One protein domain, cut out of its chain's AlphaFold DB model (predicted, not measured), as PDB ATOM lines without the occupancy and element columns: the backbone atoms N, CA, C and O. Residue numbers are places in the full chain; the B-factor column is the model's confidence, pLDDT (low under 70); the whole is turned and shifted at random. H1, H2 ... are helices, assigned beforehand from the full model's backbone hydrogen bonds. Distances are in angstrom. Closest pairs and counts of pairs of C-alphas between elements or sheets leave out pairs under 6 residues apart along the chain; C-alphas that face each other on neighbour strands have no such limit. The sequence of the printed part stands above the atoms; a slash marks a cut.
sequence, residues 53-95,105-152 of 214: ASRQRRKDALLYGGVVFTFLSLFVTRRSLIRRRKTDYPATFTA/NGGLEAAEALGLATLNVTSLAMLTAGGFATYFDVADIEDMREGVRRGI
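What this domain is: This is residues 53 to 95 and 105 to 152 of the 214 residues of the protein "Altered inheritance of mitochondria protein 11" of Hortaea werneckii (UniProt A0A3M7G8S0). Two long helices, H1 and H2, lie side by side and run opposite ways as a narrow V, close together near the first residues of H1 and the last of H2 and spread toward the cut. The short H3 sits crosswise beyond the last residues of H2, touching neither long helix, while residues 81 to 95 and 105 to 111 stick out at the open end. The printed part has 91 residues with three named helices, in the order H1, H2, H3, and no named strand; the class is all helix. It is extended, a rod with a radius of gyration of the C-alphas of 19.8 A and spans of 66 by 25 by 19 A.

Where its parts are: H1, residues 53 to 88, begins with C-alpha 53 at (23.041, 15.732, 48.172) and is 51.5 A long. H2, residues 106 to 135, runs 42.5 A from C-alpha 106 at (-26.988, 21.145, 46.134). H3, residues 141 to 151, is 15.1 A long and ends with C-alpha 151 at (17.966, 27.476, 25.900).

How they stand to each other: H1 and H2 touch, with 39 pairs of C-alphas within 8 A. Their closest C-alphas, those of Leu 63 and Gly 130, are 4.0 A apart. They run opposite ways at a shallow tilt of 27 degrees. H3 is apart from both H1 and H2. In H1, H2 and H3 every O i to N i+4 pair is within hydrogen-bond range.

The domain as a whole: The two C-alphas farthest apart, those of Ala 95 and Arg 150, are 66.0 A apart. Residues 96 to 104 are not printed, and C-alphas 95 and 105 are 21.1 A apart across the cut. The link from H2 to H3 is tight. The mean pLDDT of the printed part is 88.5, and no printed residue is under 70.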
ATOM      1  N   ALA A  53      23.954  16.496  47.330       88.56
ATOM      2  CA  ALA A  53      23.041  15.732  48.172       88.56
ATOM      3  C   ALA A  53      21.815  16.554  48.608       88.56
ATOM      4  O   ALA A  53      20.718  16.025  48.785       88.56
ATOM      5  N   SER A  54      21.974  17.862  48.818       88.19
ATOM      6  CA  SER A  54      20.856  18.749  49.157       88.19
ATOM      7  C   SER A  54      19.945  19.017  47.956       88.19
ATOM      8  O   SER A  54      18.726  19.011  48.121       88.19
ATOM      9  N   ARG A  55      20.511  19.152  46.750       87.62
ATOM     10  CA  ARG A  55      19.758  19.300  45.494       87.62
ATOM     11  C   ARG A  55      18.916  18.066  45.201       87.62
ATOM     12  O   ARG A  55      17.724  18.187  44.931       87.62
ATOM     13  N   GLN A  56      19.525  16.884  45.305       89.75
ATOM     14  CA  GLN A  56      18.841  15.618  45.064       89.75
ATOM     15  C   GLN A  56      17.652  15.443  46.015       89.75
ATOM     16  O   GLN A  56      16.532  15.219  45.568       89.75
ATOM     17  N   ARG A  57      17.859  15.704  47.313       91.19
ATOM     18  CA  ARG A  57      16.792  15.643  48.321       91.19
ATOM     19  C   ARG A  57      15.624  16.586  48.044       91.19
ATOM     20  O   ARG A  57      14.496  16.213  48.337       91.19
ATOM     21  N   ARG A  58      15.856  17.789  47.508       89.38
ATOM     22  CA  ARG A  58      14.766  18.735  47.196       89.38
ATOM     23  C   ARG A  58      13.894  18.244  46.043       89.38
ATOM     24  O   ARG A  58      12.672  18.279  46.165       89.38
ATOM     25  N   LYS A  59      14.518  17.756  44.966       90.56
ATOM     26  CA  LYS A  59      13.816  17.180  43.807       90.56
ATOM     27  C   LYS A  59      13.015  15.947  44.223       90.56
ATOM     28  O   LYS A  59      11.810  15.883  43.988       90.56
ATOM     29  N   ASP A  60      13.666  15.042  44.953       91.75
ATOM     30  CA  ASP A  60      13.059  13.813  45.455       91.75
ATOM     31  C   ASP A  60      11.910  14.110  46.426       91.75
ATOM     32  O   ASP A  60      10.840  13.522  46.314       91.75
ATOM     33  N   ALA A  61      12.075  15.062  47.351       92.50
ATOM     34  CA  ALA A  61      11.018  15.440  48.288       92.50
ATOM     35  C   ALA A  61       9.787  16.019  47.577       92.50
ATOM     36  O   ALA A  61       8.662  15.703  47.958       92.50
ATOM     37  N   LEU A  62       9.986  16.837  46.539       92.44
ATOM     38  CA  LEU A  62       8.885  17.391  45.755       92.44
ATOM     39  C   LEU A  62       8.171  16.297  44.946       92.44
ATOM     40  O   LEU A  62       6.941  16.253  44.934       92.44
ATOM     41  N   LEU A  63       8.928  15.388  44.325       94.25
ATOM     42  CA  LEU A  63       8.387  14.276  43.545       94.25
ATOM     43  C   LEU A  63       7.641  13.270  44.426       94.25
ATOM     44  O   LEU A  63       6.467  12.998  44.183       94.25
ATOM     45  N   TYR A  64       8.276  12.755  45.482       96.56
ATOM     46  CA  TYR A  64       7.638  11.813  46.401       96.56
ATOM     47  C   TYR A  64       6.486  12.463  47.165       96.56
ATOM     48  O   TYR A  64       5.455  11.822  47.361       96.56
ATOM     49  N   GLY A  65       6.616  13.739  47.538       95.62
ATOM     50  CA  GLY A  65       5.526  14.517  48.121       95.62
ATOM     51  C   GLY A  65       4.318  14.588  47.188       95.62
ATOM     52  O   GLY A  65       3.205  14.292  47.616       95.62
ATOM     53  N   GLY A  66       4.543  14.885  45.904       95.06
ATOM     54  CA  GLY A  66       3.510  14.865  44.870       95.06
ATOM     55  C   GLY A  66       2.865  13.489  44.714       95.06
ATOM     56  O   GLY A  66       1.650  13.379  44.818       95.06
ATOM     57  N   VAL A  67       3.663  12.427  44.561       96.94
ATOM     58  CA  VAL A  67       3.174  11.043  44.414       96.94
ATOM     59  C   VAL A  67       2.316  10.612  45.603       96.94
ATOM     60  O   VAL A  67       1.191  10.144  45.420       96.94
ATOM     61  N   VAL A  68       2.811  10.797  46.829       96.81
ATOM     62  CA  VAL A  68       2.076  10.446  48.053       96.81
ATOM     63  C   VAL A  68       0.781  11.249  48.149       96.81
ATOM     64  O   VAL A  68      -0.276  10.688  48.450       96.81
ATOM     65  N   PHE A  69       0.835  12.546  47.851       95.88
ATOM     66  CA  PHE A  69      -0.341  13.403  47.877       95.88
ATOM     67  C   PHE A  69      -1.372  13.015  46.803       95.88
ATOM     68  O   PHE A  69      -2.568  12.997  47.096       95.88
ATOM     69  N   THR A  70      -0.948  12.603  45.603       96.00
ATOM     70  CA  THR A  70      -1.837  12.060  44.561       96.00
ATOM     71  C   THR A  70      -2.513  10.773  45.016       96.00
ATOM     72  O   THR A  70      -3.730  10.648  44.884       96.00
ATOM     73  N   PHE A  71      -1.777   9.831  45.613       96.31
ATOM     74  CA  PHE A  71      -2.385   8.610  46.148       96.31
ATOM     75  C   PHE A  71      -3.397   8.903  47.255       96.31
ATOM     76  O   PHE A  71      -4.489   8.328  47.260       96.31
ATOM     77  N   LEU A  72      -3.074   9.823  48.165       94.88
ATOM     78  CA  LEU A  72      -3.988  10.237  49.224       94.88
ATOM     79  C   LEU A  72      -5.249  10.909  48.650       94.88
ATOM     80  O   LEU A  72      -6.362  10.583  49.063       94.88
ATOM     81  N   SER A  73      -5.089  11.785  47.657       94.69
ATOM     82  CA  SER A  73      -6.186  12.471  46.962       94.69
ATOM     83  C   SER A  73      -7.116  11.489  46.233       94.69
ATOM     84  O   SER A  73      -8.343  11.527  46.393       94.69
ATOM     85  N   LEU A  74      -6.541  10.512  45.526       94.50
ATOM     86  CA  LEU A  74      -7.287   9.429  44.881       94.50
ATOM     87  C   LEU A  74      -7.996   8.538  45.905       94.50
ATOM     88  O   LEU A  74      -9.129   8.118  45.666       94.50
ATOM     89  N   PHE A  75      -7.379   8.265  47.057       95.25
ATOM     90  CA  PHE A  75      -8.006   7.488  48.125       95.25
ATOM     91  C   PHE A  75      -9.238   8.201  48.700       95.25
ATOM     92  O   PHE A  75     -10.300   7.585  48.839       95.25
ATOM     93  N   VAL A  76      -9.130   9.505  48.971       92.94
ATOM     94  CA  VAL A  76     -10.253  10.335  49.440       92.94
ATOM     95  C   VAL A  76     -11.370  10.377  48.394       92.94
ATOM     96  O   VAL A  76     -12.540  10.161  48.725       92.94
ATOM     97  N   THR A  77     -11.011  10.547  47.123       92.75
ATOM     98  CA  THR A  77     -11.960  10.560  46.004       92.75
ATOM     99  C   THR A  77     -12.665   9.213  45.859       92.75
ATOM    100  O   THR A  77     -13.892   9.157  45.788       92.75
ATOM    101  N   ARG A  78     -11.923   8.102  45.916       92.56
ATOM    102  CA  ARG A  78     -12.487   6.746  45.875       92.56
ATOM    103  C   ARG A  78     -13.456   6.514  47.031       92.56
ATOM    104  O   ARG A  78     -14.534   5.965  46.815       92.56
ATOM    105  N   ARG A  79     -13.107   6.950  48.246       92.94
ATOM    106  CA  ARG A  79     -13.989   6.840  49.415       92.94
ATOM    107  C   ARG A  79     -15.283   7.638  49.225       92.94
ATOM    108  O   ARG A  79     -16.351   7.099  49.516       92.94
ATOM    109  N   SER A  80     -15.209   8.870  48.715       88.62
ATOM    110  CA  SER A  80     -16.402   9.689  48.449       88.62
ATOM    111  C   SER A  80     -17.279   9.082  47.344       88.62
ATOM    112  O   SER A  80     -18.485   8.916  47.533       88.62
ATOM    113  N   LEU A  81     -16.677   8.624  46.242       88.56
ATOM    114  CA  LEU A  81     -17.397   7.976  45.141       88.56
ATOM    115  C   LEU A  81     -18.092   6.680  45.570       88.56
ATOM    116  O   LEU A  81     -19.229   6.445  45.172       88.56
ATOM    117  N   ILE A  82     -17.454   5.840  46.394       90.44
ATOM    118  CA  ILE A  82     -18.084   4.613  46.912       90.44
ATOM    119  C   ILE A  82     -19.284   4.955  47.801       90.44
ATOM    120  O   ILE A  82     -20.311   4.282  47.714       90.44
ATOM    121  N   ARG A  83     -19.175   5.992  48.642       86.25
ATOM    122  CA  ARG A  83     -20.289   6.455  49.478       86.25
ATOM    123  C   ARG A  83     -21.478   6.889  48.615       86.25
ATOM    124  O   ARG A  83     -22.580   6.423  48.869       86.25
ATOM    125  N   ARG A  84     -21.231   7.699  47.579       82.69
ATOM    126  CA  ARG A  84     -22.259   8.193  46.642       82.69
ATOM    127  C   ARG A  84     -22.875   7.082  45.792       82.69
ATOM    128  O   ARG A  84     -24.086   6.982  45.667       82.69
ATOM    129  N   ARG A  85     -22.067   6.147  45.283       85.06
ATOM    130  CA  ARG A  85     -22.592   5.001  44.519       85.06
ATOM    131  C   ARG A  85     -23.573   4.151  45.327       85.06
ATOM    132  O   ARG A  85     -24.550   3.684  44.760       85.06
ATOM    133  N   LYS A  86     -23.333   3.963  46.630       82.25
ATOM    134  CA  LYS A  86     -24.245   3.208  47.506       82.25
ATOM    135  C   LYS A  86     -25.566   3.935  47.773       82.25
ATOM    136  O   LYS A  86     -26.556   3.260  48.026       82.25
ATOM    137  N   THR A  87     -25.576   5.268  47.760       77.56
ATOM    138  CA  THR A  87     -26.800   6.059  47.965       77.56
ATOM    139  C   THR A  87     -27.604   6.215  46.681       77.56
ATOM    140  O   THR A  87     -28.828   6.168  46.732       77.56
ATOM    141  N   ASP A  88     -26.923   6.360  45.542       75.56
ATOM    142  CA  ASP A  88     -27.562   6.752  44.280       75.56
ATOM    143  C   ASP A  88     -27.986   5.551  43.421       75.56
ATOM    144  O   ASP A  88     -28.909   5.666  42.618       75.56
ATOM    145  N   TYR A  89     -27.339   4.389  43.591       75.19
ATOM    146  CA  TYR A  89     -27.626   3.166  42.833       75.19
ATOM    147  C   TYR A  89     -28.008   2.011  43.776       75.19
ATOM    148  O   TYR A  89     -27.148   1.201  44.139       75.19
ATOM    149  N   PRO A  90     -29.285   1.915  44.195       76.19
ATOM    150  CA  PRO A  90     -29.768   0.768  44.956       76.19
ATOM    151  C   PRO A  90     -29.714  -0.512  44.107       76.19
ATOM    152  O   PRO A  90     -29.920  -0.489  42.896       76.19
ATOM    153  N   ALA A  91     -29.445  -1.653  44.750       75.25
ATOM    154  CA  ALA A  91     -29.319  -2.951  44.074       75.25
ATOM    155  C   ALA A  91     -30.650  -3.486  43.506       75.25
ATOM    156  O   ALA A  91     -30.651  -4.377  42.661       75.25
ATOM    157  N   THR A  92     -31.781  -2.958  43.970       79.88
ATOM    158  CA  THR A  92     -33.126  -3.309  43.507       79.88
ATOM    159  C   THR A  92     -33.691  -2.198  42.630       79.88
ATOM    160  O   THR A  92     -33.533  -1.023  42.953       79.88
ATOM    161  N   PHE A  93     -34.389  -2.562  41.552       71.50
ATOM    162  CA  PHE A  93     -35.048  -1.603  40.668       71.50
ATOM    163  C   PHE A  93     -36.110  -0.799  41.434       71.50
ATOM    164  O   PHE A  93     -37.166  -1.318  41.792       71.50
ATOM    165  N   THR A  94     -35.824   0.475  41.688       72.25
ATOM    166  CA  THR A  94     -36.772   1.452  42.231       72.25
ATOM    167  C   THR A  94     -37.115   2.463  41.148       72.25
ATOM    168  O   THR A  94     -36.220   3.105  40.597       72.25
ATOM    169  N   ALA A  95     -38.406   2.626  40.845       75.00
ATOM    170  CA  ALA A  95     -38.865   3.655  39.917       75.00
ATOM    171  C   ALA A  95     -38.452   5.051  40.417       75.00
ATOM    172  O   ALA A  95     -38.594   5.361  41.605       75.00
ATOM    173  N   ASN A 105     -28.746  18.088  48.864       83.88
ATOM    174  CA  ASN A 105     -28.443  19.463  49.253       83.88
ATOM    175  C   ASN A 105     -27.397  20.008  48.278       83.88
ATOM    176  O   ASN A 105     -26.202  19.798  48.477       83.88
ATOM    177  N   GLY A 106     -27.853  20.700  47.230       84.19
ATOM    178  CA  GLY A 106     -26.988  21.145  46.134       84.19
ATOM    179  C   GLY A 106     -25.813  22.025  46.573       84.19
ATOM    180  O   GLY A 106     -24.739  21.929  45.989       84.19
ATOM    181  N   GLY A 107     -25.967  22.828  47.634       86.81
ATOM    182  CA  GLY A 107     -24.880  23.666  48.153       86.81
ATOM    183  C   GLY A 107     -23.777  22.851  48.831       86.81
ATOM    184  O   GLY A 107     -22.594  23.036  48.546       86.81
ATOM    185  N   LEU A 108     -24.162  21.903  49.690       87.31
ATOM    186  CA  LEU A 108     -23.213  21.000  50.346       87.31
ATOM    187  C   LEU A 108     -22.534  20.072  49.330       87.31
ATOM    188  O   LEU A 108     -21.340  19.792  49.427       87.31
ATOM    189  N   GLU A 109     -23.295  19.621  48.337       85.06
ATOM    190  CA  GLU A 109     -22.812  18.729  47.296       85.06
ATOM    191  C   GLU A 109     -21.820  19.420  46.354       85.06
ATOM    192  O   GLU A 109     -20.789  18.836  46.018       85.06
ATOM    193  N   ALA A 110     -22.086  20.680  45.998       89.00
ATOM    194  CA  ALA A 110     -21.170  21.509  45.227       89.00
ATOM    195  C   ALA A 110     -19.877  21.810  45.999       89.00
ATOM    196  O   ALA A 110     -18.796  21.742  45.417       89.00
ATOM    197  N   ALA A 111     -19.961  22.088  47.305       88.31
ATOM    198  CA  ALA A 111     -18.781  22.317  48.139       88.31
ATOM    199  C   ALA A 111     -17.892  21.063  48.245       88.31
ATOM    200  O   ALA A 111     -16.668  21.161  48.139       88.31
ATOM    201  N   GLU A 112     -18.492  19.874  48.393       88.12
ATOM    202  CA  GLU A 112     -17.750  18.605  48.370       88.12
ATOM    203  C   GLU A 112     -17.116  18.356  46.993       88.12
ATOM    204  O   GLU A 112     -15.944  17.992  46.915       88.12
ATOM    205  N   ALA A 113     -17.857  18.592  45.905       91.12
ATOM    206  CA  ALA A 113     -17.350  18.426  44.546       91.12
ATOM    207  C   ALA A 113     -16.188  19.383  44.241       91.12
ATOM    208  O   ALA A 113     -15.190  18.966  43.656       91.12
ATOM    209  N   LEU A 114     -16.278  20.636  44.694       88.75
ATOM    210  CA  LEU A 114     -15.204  21.617  44.577       88.75
ATOM    211  C   LEU A 114     -13.956  21.150  45.332       88.75
ATOM    212  O   LEU A 114     -12.870  21.159  44.761       88.75
ATOM    213  N   GLY A 115     -14.106  20.696  46.581       90.25
ATOM    214  CA  GLY A 115     -12.990  20.175  47.375       90.25
ATOM    215  C   GLY A 115     -12.335  18.940  46.749       90.25
ATOM    216  O   GLY A 115     -11.112  18.826  46.721       90.25
ATOM    217  N   LEU A 116     -13.131  18.028  46.187       91.19
ATOM    218  CA  LEU A 116     -12.615  16.857  45.473       91.19
ATOM    219  C   LEU A 116     -11.898  17.241  44.176       91.19
ATOM    220  O   LEU A 116     -10.864  16.660  43.846       91.19
ATOM    221  N   ALA A 117     -12.419  18.215  43.435       93.25
ATOM    222  CA  ALA A 117     -11.798  18.690  42.207       93.25
ATOM    223  C   ALA A 117     -10.461  19.385  42.490       93.25
ATOM    224  O   ALA A 117      -9.458  19.062  41.853       93.25
ATOM    225  N   THR A 118     -10.417  20.289  43.473       95.00
ATOM    226  CA  THR A 118      -9.189  21.015  43.822       95.00
ATOM    227  C   THR A 118      -8.117  20.073  44.342       95.00
ATOM    228  O   THR A 118      -6.989  20.146  43.871       95.00
ATOM    229  N   LEU A 119      -8.451  19.117  45.217       92.62
ATOM    230  CA  LEU A 119      -7.480  18.129  45.693       92.62
ATOM    231  C   LEU A 119      -6.881  17.300  44.553       92.62
ATOM    232  O   LEU A 119      -5.673  17.062  44.538       92.62
ATOM    233  N   ASN A 120      -7.687  16.872  43.578       93.62
ATOM    234  CA  ASN A 120      -7.179  16.113  42.435       93.62
ATOM    235  C   ASN A 120      -6.284  16.979  41.535       93.62
ATOM    236  O   ASN A 120      -5.164  16.566  41.229       93.62
ATOM    237  N   VAL A 121      -6.712  18.197  41.186       93.94
ATOM    238  CA  VAL A 121      -5.935  19.120  40.338       93.94
ATOM    239  C   VAL A 121      -4.639  19.552  41.020       93.94
ATOM    240  O   VAL A 121      -3.576  19.469  40.412       93.94
ATOM    241  N   THR A 122      -4.694  19.957  42.291       95.44
ATOM    242  CA  THR A 122      -3.504  20.321  43.067       95.44
ATOM    243  C   THR A 122      -2.549  19.138  43.183       95.44
ATOM    244  O   THR A 122      -1.338  19.324  43.081       95.44
ATOM    245  N   SER A 123      -3.063  17.912  43.332       95.19
ATOM    246  CA  SER A 123      -2.196  16.734  43.396       95.19
ATOM    247  C   SER A 123      -1.504  16.423  42.076       95.19
ATOM    248  O   SER A 123      -0.314  16.119  42.074       95.19
ATOM    249  N   LEU A 124      -2.213  16.571  40.954       95.19
ATOM    250  CA  LEU A 124      -1.620  16.412  39.635       95.19
ATOM    251  C   LEU A 124      -0.579  17.504  39.382       95.19
ATOM    252  O   LEU A 124       0.505  17.189  38.914       95.19
ATOM    253  N   ALA A 125      -0.868  18.753  39.756       95.94
ATOM    254  CA  ALA A 125       0.064  19.869  39.628       95.94
ATOM    255  C   ALA A 125       1.351  19.655  40.439       95.94
ATOM    256  O   ALA A 125       2.442  19.943  39.958       95.94
ATOM    257  N   MET A 126       1.247  19.127  41.661       95.31
ATOM    258  CA  MET A 126       2.422  18.864  42.492       95.31
ATOM    259  C   MET A 126       3.257  17.697  41.953       95.31
ATOM    260  O   MET A 126       4.484  17.782  41.928       95.31
ATOM    261  N   LEU A 127       2.603  16.638  41.464       95.88
ATOM    262  CA  LEU A 127       3.269  15.507  40.820       95.88
ATOM    263  C   LEU A 127       3.956  15.922  39.514       95.88
ATOM    264  O   LEU A 127       5.107  15.554  39.296       95.88
ATOM    265  N   THR A 128       3.289  16.703  38.661       96.06
ATOM    266  CA  THR A 128       3.880  17.185  37.405       96.06
ATOM    267  C   THR A 128       5.015  18.162  37.666       96.06
ATOM    268  O   THR A 128       6.055  18.038  37.027       96.06
ATOM    269  N   ALA A 129       4.882  19.072  38.636       94.44
ATOM    270  CA  ALA A 129       5.963  19.969  39.036       94.44
ATOM    271  C   ALA A 129       7.181  19.197  39.576       94.44
ATOM    272  O   ALA A 129       8.309  19.477  39.175       94.44
ATOM    273  N   GLY A 130       6.969  18.190  40.431       93.69
ATOM    274  CA  GLY A 130       8.043  17.323  40.930       93.69
ATOM    275  C   GLY A 130       8.693  16.473  39.833       93.69
ATOM    276  O   GLY A 130       9.918  16.342  39.788       93.69
ATOM    277  N   GLY A 131       7.886  15.946  38.908       94.56
ATOM    278  CA  GLY A 131       8.352  15.217  37.726       94.56
ATOM    279  C   GLY A 131       9.185  16.096  36.798       94.56
ATOM    280  O   GLY A 131      10.271  15.698  36.390       94.56
ATOM    281  N   PHE A 132       8.726  17.319  36.537       94.00
ATOM    282  CA  PHE A 132       9.440  18.304  35.730       94.00
ATOM    283  C   PHE A 132      10.781  18.685  36.365       94.00
ATOM    284  O   PHE A 132      11.810  18.650  35.693       94.00
ATOM    285  N   ALA A 133      10.795  18.973  37.670       92.06
ATOM    286  CA  ALA A 133      12.016  19.289  38.409       92.06
ATOM    287  C   ALA A 133      13.044  18.146  38.356       92.06
ATOM    288  O   ALA A 133      14.242  18.386  38.220       92.06
ATOM    289  N   THR A 134      12.576  16.897  38.419       91.19
ATOM    290  CA  THR A 134      13.443  15.715  38.338       91.19
ATOM    291  C   THR A 134      13.944  15.467  36.913       91.19
ATOM    292  O   THR A 134      15.114  15.147  36.735       91.19
ATOM    293  N   TYR A 135      13.093  15.655  35.897       93.00
ATOM    294  CA  TYR A 135      13.437  15.428  34.490       93.00
ATOM    295  C   TYR A 135      14.436  16.459  33.943       93.00
ATOM    296  O   TYR A 135      15.384  16.087  33.260       93.00
ATOM    297  N   PHE A 136      14.257  17.743  34.268       89.75
ATOM    298  CA  PHE A 136      15.145  18.826  33.819       89.75
ATOM    299  C   PHE A 136      16.315  19.113  34.778       89.75
ATOM    300  O   PHE A 136      17.040  20.081  34.574       89.75
ATOM    301  N   ASP A 137      16.494  18.301  35.827       88.31
ATOM    302  CA  ASP A 137      17.496  18.501  36.888       88.31
ATOM    303  C   ASP A 137      17.462  19.908  37.534       88.31
ATOM    304  O   ASP A 137      18.488  20.512  37.857       88.31
ATOM    305  N   VAL A 138      16.257  20.440  37.753       88.19
ATOM    306  CA  VAL A 138      16.047  21.764  38.355       88.19
ATOM    307  C   VAL A 138      15.823  21.607  39.856       88.19
ATOM    308  O   VAL A 138      14.763  21.160  40.289       88.19
ATOM    309  N   ALA A 139      16.817  21.983  40.667       86.88
ATOM    310  CA  ALA A 139      16.717  21.942  42.129       86.88
ATOM    311  C   ALA A 139      16.548  23.329  42.770       86.88
ATOM    312  O   ALA A 139      16.047  23.425  43.893       86.88
ATOM    313  N   ASP A 140      16.972  24.386  42.075       83.75
ATOM    314  CA  ASP A 140      16.880  25.779  42.513       83.75
ATOM    315  C   ASP A 140      16.531  26.724  41.353       83.75
ATOM    316  O   ASP A 140      16.654  26.392  40.174       83.75
ATOM    317  N   ILE A 141      16.153  27.957  41.704       83.19
ATOM    318  CA  ILE A 141      15.892  29.045  40.745       83.19
ATOM    319  C   ILE A 141      17.119  29.312  39.859       83.19
ATOM    320  O   ILE A 141      16.976  29.673  38.693       83.19
ATOM    321  N   GLU A 142      18.324  29.114  40.397       82.12
ATOM    322  CA  GLU A 142      19.570  29.287  39.650       82.12
ATOM    323  C   GLU A 142      19.710  28.258  38.520       82.12
ATOM    324  O   GLU A 142      20.098  28.628  37.417       82.12
ATOM    325  N   ASP A 143      19.317  26.999  38.753       83.56
ATOM    326  CA  ASP A 143      19.331  25.955  37.717       83.56
ATOM    327  C   ASP A 143      18.312  26.262  36.618       83.56
ATOM    328  O   ASP A 143      18.587  26.074  35.437       83.56
ATOM    329  N   MET A 144      17.152  26.803  36.999       83.50
ATOM    330  CA  MET A 144      16.141  27.240  36.040       83.50
ATOM    331  C   MET A 144      16.640  28.420  35.202       83.50
ATOM    332  O   MET A 144      16.449  28.444  33.989       83.50
ATOM    333  N   ARG A 145      17.318  29.391  35.826       84.25
ATOM    334  CA  ARG A 145      17.901  30.539  35.122       84.25
ATOM    335  C   ARG A 145      19.010  30.112  34.168       84.25
ATOM    336  O   ARG A 145      19.070  30.627  33.058       84.25
ATOM    337  N   GLU A 146      19.851  29.173  34.584       80.50
ATOM    338  CA  GLU A 146      20.906  28.620  33.740       80.50
ATOM    339  C   GLU A 146      20.328  27.809  32.577       80.50
ATOM    340  O   GLU A 146      20.732  28.000  31.435       80.50
ATOM    341  N   GLY A 147      19.305  26.988  32.830       82.19
ATOM    342  CA  GLY A 147      18.579  26.271  31.782       82.19
ATOM    343  C   GLY A 147      17.947  27.214  30.756       82.19
ATOM    344  O   GLY A 147      18.044  26.971  29.556       82.19
ATOM    345  N   VAL A 148      17.369  28.332  31.207       84.31
ATOM    346  CA  VAL A 148      16.827  29.377  30.323       84.31
ATOM    347  C   VAL A 148      17.937  30.074  29.532       84.31
ATOM    348  O   VAL A 148      17.782  30.258  28.330       84.31
ATOM    349  N   ARG A 149      19.072  30.421  30.156       81.00
ATOM    350  CA  ARG A 149      20.223  31.009  29.442       81.00
ATOM    351  C   ARG A 149      20.761  30.073  28.367       81.00
ATOM    352  O   ARG A 149      20.988  30.514  27.244       81.00
ATOM    353  N   ARG A 150      20.881  28.785  28.695       77.31
ATOM    354  CA  ARG A 150      21.326  27.749  27.761       77.31
ATOM    355  C   ARG A 150      20.327  27.530  26.624       77.31
ATOM    356  O   ARG A 150      20.737  27.311  25.495       77.31
ATOM    357  N   GLY A 151      19.025  27.617  26.905       75.75
ATOM    358  CA  GLY A 151      17.966  27.476  25.900       75.75
ATOM    359  C   GLY A 151      17.776  28.693  24.989       75.75
ATOM    360  O   GLY A 151      17.309  28.536  23.869       75.75
ATOM    361  N   ILE A 152      18.143  29.894  25.446       71.94
ATOM    362  CA  ILE A 152      18.062  31.143  24.664       71.94
ATOM    363  C   ILE A 152      19.319  31.354  23.794       71.94
ATOM    364  O   ILE A 152      19.388  32.315  23.036       71.94
TER     365      ILE A 152